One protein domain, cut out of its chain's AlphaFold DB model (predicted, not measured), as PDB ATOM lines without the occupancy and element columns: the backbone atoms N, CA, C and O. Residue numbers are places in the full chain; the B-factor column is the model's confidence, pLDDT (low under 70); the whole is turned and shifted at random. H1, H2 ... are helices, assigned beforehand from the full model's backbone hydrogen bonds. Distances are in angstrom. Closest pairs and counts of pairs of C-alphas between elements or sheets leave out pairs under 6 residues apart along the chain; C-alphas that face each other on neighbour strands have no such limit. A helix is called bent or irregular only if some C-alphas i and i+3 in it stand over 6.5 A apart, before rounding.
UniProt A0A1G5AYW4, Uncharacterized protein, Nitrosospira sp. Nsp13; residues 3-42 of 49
ATOM      1  N   PHE A   3     -44.849   2.153   8.263       94.94
ATOM      2  CA  PHE A   3     -43.857   2.560   7.258       94.94
ATOM      3  C   PHE A   3     -43.056   3.777   7.715       94.94
ATOM      4  O   PHE A   3     -43.621   4.735   8.234       94.94
ATOM      5  N   GLU A   4     -41.744   3.776   7.484       93.12
ATOM      6  CA  GLU A   4     -40.881   4.928   7.743       93.12
ATOM      7  C   GLU A   4     -41.416   6.183   7.031       93.12
ATOM      8  O   GLU A   4     -41.756   6.154   5.850       93.12
ATOM      9  N   GLY A   5     -41.474   7.296   7.767       90.94
ATOM     10  CA  GLY A   5     -41.935   8.586   7.251       90.94
ATOM     11  C   GLY A   5     -43.401   8.921   7.527       90.94
ATOM     12  O   GLY A   5     -43.804  10.048   7.243       90.94
ATOM     13  N   ASP A   6     -44.189   8.018   8.119       93.19
ATOM     14  CA  ASP A   6     -45.566   8.339   8.511       93.19
ATOM     15  C   ASP A   6     -45.582   9.415   9.630       93.19
ATOM     16  O   ASP A   6     -44.993   9.225  10.706       93.19
ATOM     17  N   PRO A   7     -46.238  10.572   9.409       94.31
ATOM     18  CA  PRO A   7     -46.272  11.661  10.382       94.31
ATOM     19  C   PRO A   7     -47.054  11.314  11.657       94.31
ATOM     20  O   PRO A   7     -46.853  11.963  12.687       94.31
ATOM     21  N   TYR A   8     -47.925  10.304  11.619       93.75
ATOM     22  CA  TYR A   8     -48.800   9.930  12.729       93.75
ATOM     23  C   TYR A   8     -48.130   9.023  13.760       93.75
ATOM     24  O   TYR A   8     -48.688   8.839  14.843       93.75
ATOM     25  N   HIS A   9     -46.912   8.532  13.505       94.44
ATOM     26  CA  HIS A   9     -46.183   7.662  14.435       94.44
ATOM     27  C   HIS A   9     -46.107   8.212  15.864       94.44
ATOM     28  O   HIS A   9     -46.251   7.471  16.834       94.44
ATOM     29  N   LYS A  10     -45.887   9.526  16.000       92.12
ATOM     30  CA  LYS A  10     -45.724  10.197  17.302       92.12
ATOM     31  C   LYS A  10     -47.020  10.280  18.104       92.12
ATOM     32  O   LYS A  10     -46.974  10.476  19.312       92.12
ATOM     33  N   THR A  11     -48.162  10.181  17.431       95.62
ATOM     34  CA  THR A  11     -49.491  10.341  18.029       95.62
ATOM     35  C   THR A  11     -50.278   9.038  18.099       95.62
ATOM     36  O   THR A  11     -51.314   9.013  18.754       95.62
ATOM     37  N   ASP A  12     -49.815   7.973  17.439       96.25
ATOM     38  CA  ASP A  12     -50.468   6.664  17.433       96.25
ATOM     39  C   ASP A  12     -50.361   5.991  18.821       96.25
ATOM     40  O   ASP A  12     -49.261   5.624  19.244       96.25
ATOM     41  N   PRO A  13     -51.479   5.793  19.550       96.12
ATOM     42  CA  PRO A  13     -51.432   5.235  20.900       96.12
ATOM     43  C   PRO A  13     -50.950   3.781  20.952       96.12
ATOM     44  O   PRO A  13     -50.376   3.366  21.957       96.12
ATOM     45  N   PHE A  14     -51.181   2.996  19.896       95.94
ATOM     46  CA  PHE A  14     -50.771   1.597  19.843       95.94
ATOM     47  C   PHE A  14     -49.261   1.490  19.636       95.94
ATOM     48  O   PHE A  14     -48.588   0.794  20.397       95.94
ATOM     49  N   LEU A  15     -48.711   2.236  18.680       95.69
ATOM     50  CA  LEU A  15     -47.275   2.285  18.427       95.69
ATOM     51  C   LEU A  15     -46.513   2.796  19.654       95.69
ATOM     52  O   LEU A  15     -45.515   2.197  20.046       95.69
ATOM     53  N   GLN A  16     -47.019   3.847  20.305       95.94
ATOM     54  CA  GLN A  16     -46.412   4.402  21.521       95.94
ATOM     55  C   GLN A  16     -46.565   3.496  22.756       95.94
ATOM     56  O   GLN A  16     -45.839   3.669  23.732       95.94
ATOM     57  N   SER A  17     -47.473   2.514  22.734       96.75
ATOM     58  CA  SER A  17     -47.596   1.521  23.811       96.75
ATOM     59  C   SER A  17     -46.540   0.411  23.752       96.75
ATOM     60  O   SER A  17     -46.353  -0.317  24.730       96.75
ATOM     61  N   ALA A  18     -45.840   0.260  22.622       94.69
ATOM     62  CA  ALA A  18     -44.819  -0.763  22.452       94.69
ATOM     63  C   ALA A  18     -43.543  -0.420  23.238       94.69
ATOM     64  O   ALA A  18     -43.092   0.721  23.262       94.69
ATOM     65  N   SER A  19     -42.892  -1.429  23.825       93.94
ATOM     66  CA  SER A  19     -41.624  -1.239  24.549       93.94
ATOM     67  C   SER A  19     -40.452  -0.846  23.642       93.94
ATOM     68  O   SER A  19     -39.468  -0.285  24.114       93.94
ATOM     69  N   ASN A  20     -40.535  -1.177  22.352       93.62
ATOM     70  CA  ASN A  20     -39.590  -0.750  21.325       93.62
ATOM     71  C   ASN A  20     -40.357  -0.431  20.026       93.62
ATOM     72  O   ASN A  20     -40.476  -1.308  19.166       93.62
ATOM     73  N   PRO A  21     -40.917   0.785  19.893       93.62
ATOM     74  CA  PRO A  21     -41.726   1.175  18.737       93.62
ATOM     75  C   PRO A  21     -40.967   1.096  17.406       93.62
ATOM     76  O   PRO A  21     -41.536   0.681  16.402       93.62
ATOM     77  N   GLU A  22     -39.668   1.413  17.408       92.81
ATOM     78  CA  GLU A  22     -38.816   1.399  16.208       92.81
ATOM     79  C   GLU A  22     -38.710   0.007  15.572       92.81
ATOM     80  O   GLU A  22     -38.598  -0.114  14.357       92.81
ATOM     81  N   ALA A  23     -38.826  -1.064  16.366       94.31
ATOM     82  CA  ALA A  23     -38.844  -2.431  15.841       94.31
ATOM     83  C   ALA A  23     -40.105  -2.755  15.021       94.31
ATOM     84  O   ALA A  23     -40.151  -3.786  14.355       94.31
ATOM     85  N   LEU A  24     -41.142  -1.912  15.083       95.00
ATOM     86  CA  LEU A  24     -42.394  -2.076  14.345       95.00
ATOM     87  C   LEU A  24     -42.447  -1.235  13.058       95.00
ATOM     88  O   LEU A  24     -43.405  -1.396  12.291       95.00
ATOM     89  N   ILE A  25     -41.455  -0.363  12.831       95.75
ATOM     90  CA  ILE A  25     -41.367   0.560  11.692       95.75
ATOM     91  C   ILE A  25     -40.428  -0.028  10.629       95.75
ATOM     92  O   ILE A  25     -39.285  -0.372  10.914       95.75
ATOM     93  N   VAL A  26     -40.904  -0.137   9.388       95.12
ATOM     94  CA  VAL A  26     -40.171  -0.694   8.245       95.12
ATOM     95  C   VAL A  26     -39.743   0.387   7.271       95.12
ATOM     96  O   VAL A  26     -40.482   1.334   7.005       95.12
ATOM     97  N   LYS A  27     -38.559   0.210   6.685       92.06
ATOM     98  CA  LYS A  27     -38.074   1.046   5.586       92.06
ATOM     99  C   LYS A  27     -38.439   0.400   4.262       92.06
ATOM    100  O   LYS A  27     -38.291  -0.810   4.108       92.06
ATOM    101  N   LEU A  28     -38.895   1.212   3.315       90.69
ATOM    102  CA  LEU A  28     -39.083   0.751   1.947       90.69
ATOM    103  C   LEU A  28     -37.733   0.734   1.236       90.69
ATOM    104  O   LEU A  28     -37.031   1.746   1.179       90.69
ATOM    105  N   SER A  29     -37.380  -0.418   0.688       86.00
ATOM    106  CA  SER A  29     -36.241  -0.575  -0.200       86.00
ATOM    107  C   SER A  29     -36.684  -0.360  -1.648       86.00
ATOM    108  O   SER A  29     -37.790  -0.770  -2.021       86.00
ATOM    109  N   PRO A  30     -35.847   0.298  -2.469       80.69
ATOM    110  CA  PRO A  30     -36.113   0.407  -3.895       80.69
ATOM    111  C   PRO A  30     -36.138  -0.990  -4.538       80.69
ATOM    112  O   PRO A  30     -35.446  -1.886  -4.041       80.69
ATOM    113  N   PRO A  31     -36.905  -1.176  -5.627       75.94
ATOM    114  CA  PRO A  31     -36.940  -2.438  -6.357       75.94
ATOM    115  C   PRO A  31     -35.531  -2.875  -6.761       75.94
ATOM    116  O   PRO A  31     -34.706  -2.062  -7.195       75.94
ATOM    117  N   ALA A  32     -35.258  -4.172  -6.628       77.25
ATOM    118  CA  ALA A  32     -34.054  -4.753  -7.194       77.25
ATOM    119  C   ALA A  32     -34.143  -4.702  -8.734       77.25
ATOM    120  O   ALA A  32     -35.231  -4.882  -9.280       77.25
ATOM    121  N   PRO A  33     -33.023  -4.516  -9.458       72.94
ATOM    122  CA  PRO A  33     -33.030  -4.421 -10.924       72.94
ATOM    123  C   PRO A  33     -33.646  -5.628 -11.650       72.94
ATOM    124  O   PRO A  33     -34.001  -5.524 -12.820       72.94
ATOM    125  N   GLU A  34     -33.722  -6.775 -10.972       75.62
ATOM    126  CA  GLU A  34     -34.192  -8.056 -11.511       75.62
ATOM    127  C   GLU A  34     -35.662  -8.357 -11.163       75.62
ATOM    128  O   GLU A  34     -36.217  -9.346 -11.644       75.62
ATOM    129  N   GLU A  35     -36.312  -7.513 -10.355       67.62
ATOM    130  CA  GLU A  35     -37.689  -7.700  -9.891       67.62
ATOM    131  C   GLU A  35     -38.664  -6.701 -10.549       67.62
ATOM    132  O   GLU A  35     -38.244  -5.669 -11.079       67.62
ATOM    133  N   PRO A  36     -39.981  -6.998 -10.572       68.00
ATOM    134  CA  PRO A  36     -40.985  -6.066 -11.086       68.00
ATOM    135  C   PRO A  36     -40.965  -4.730 -10.323       68.00
ATOM    136  O   PRO A  36     -40.551  -4.681  -9.170       68.00
ATOM    137  N   ASP A  37     -41.440  -3.651 -10.959       80.00
ATOM    138  CA  ASP A  37     -41.380  -2.268 -10.448       80.00
ATOM    139  C   ASP A  37     -42.308  -2.031  -9.236       80.00
ATOM    140  O   ASP A  37     -43.350  -1.378  -9.325       80.00
ATOM    141  N   PHE A  38     -41.973  -2.629  -8.093       81.44
ATOM    142  CA  PHE A  38     -42.637  -2.428  -6.813       81.44
ATOM    143  C   PHE A  38     -41.626  -2.136  -5.702       81.44
ATOM    144  O   PHE A  38     -40.522  -2.671  -5.660       81.44
ATOM    145  N   MET A  39     -42.026  -1.285  -4.758       83.62
ATOM    146  CA  MET A  39     -41.249  -1.031  -3.544       83.62
ATOM    147  C   MET A  39     -41.350  -2.237  -2.604       83.62
ATOM    148  O   MET A  39     -42.433  -2.805  -2.440       83.62
ATOM    149  N   VAL A  40     -40.244  -2.599  -1.954       87.31
ATOM    150  CA  VAL A  40     -40.170  -3.770  -1.065       87.31
ATOM    151  C   VAL A  40     -40.092  -3.322   0.390       87.31
ATOM    152  O   VAL A  40     -39.360  -2.393   0.719       87.31
ATOM    153  N   ALA A  41     -40.832  -3.988   1.279       90.25
ATOM    154  CA  ALA A  41     -40.730  -3.807   2.725       90.25
ATOM    155  C   ALA A  41     -40.333  -5.127   3.387       90.25
ATOM    156  O   ALA A  41     -41.043  -6.124   3.248       90.25
ATOM    157  N   GLU A  42     -39.237  -5.124   4.141       90.25
ATOM    158  CA  GLU A  42     -38.808  -6.281   4.927       90.25
ATOM    159  C   GLU A  42     -39.143  -6.070   6.408       90.25
ATOM    160  O   GLU A  42     -38.769  -5.059   7.007       90.25
TER     161      GLU A  42
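This is residues 3 to 42 of the 49 residues of an uncharacterized protein of Nitrosospira sp. Nsp13 (UniProt A0A1G5AYW4). The domain has little regular structure: three very short helices, H1, H2 and H3, follow a C-shaped turn at one end, and residues 25 to 42 run out as a long arm that folds back on itself. A short antiparallel pairing of residues 28 to 29 with 40 to 41 ties the arm's two limbs. Named elements hold 13 of 40 printed residues, all helix; the whole is only just loose, close to extended, with a radius of gyration of the C-alphas of 13.2 A, spanning 39 by 18 by 10 A.

H1, residues 7 to 10, and H2, residues 13 to 17, only just touch, only at the corner, with 3 pairs of C-alphas within 8 A; the closest, of His 9 and Leu 15, are 6.8 A apart. H3, residues 21 to 24, is close to H2 but not clearly touching; their closest C-alphas, of Leu 15 and Pro 21, are 5.7 A apart. H1 and H3 are apart. H2's O i to N i+4 pair is within hydrogen-bond range; H1 and H3 are too short for one.

H1 begins at C-alpha 7 (-46.272, 11.661, 10.382) and is irregular, 7.1 A long. H2 measures 6.1 A. H3, 5.5 A, ends at C-alpha 24 (-42.394, -2.076, 14.345).

The farthest C-alphas, of Pro 13 and Glu 34, are 39.0 A apart. The printed part has no cut; both links are tight. Residues 35 to 36 have pLDDT under 70.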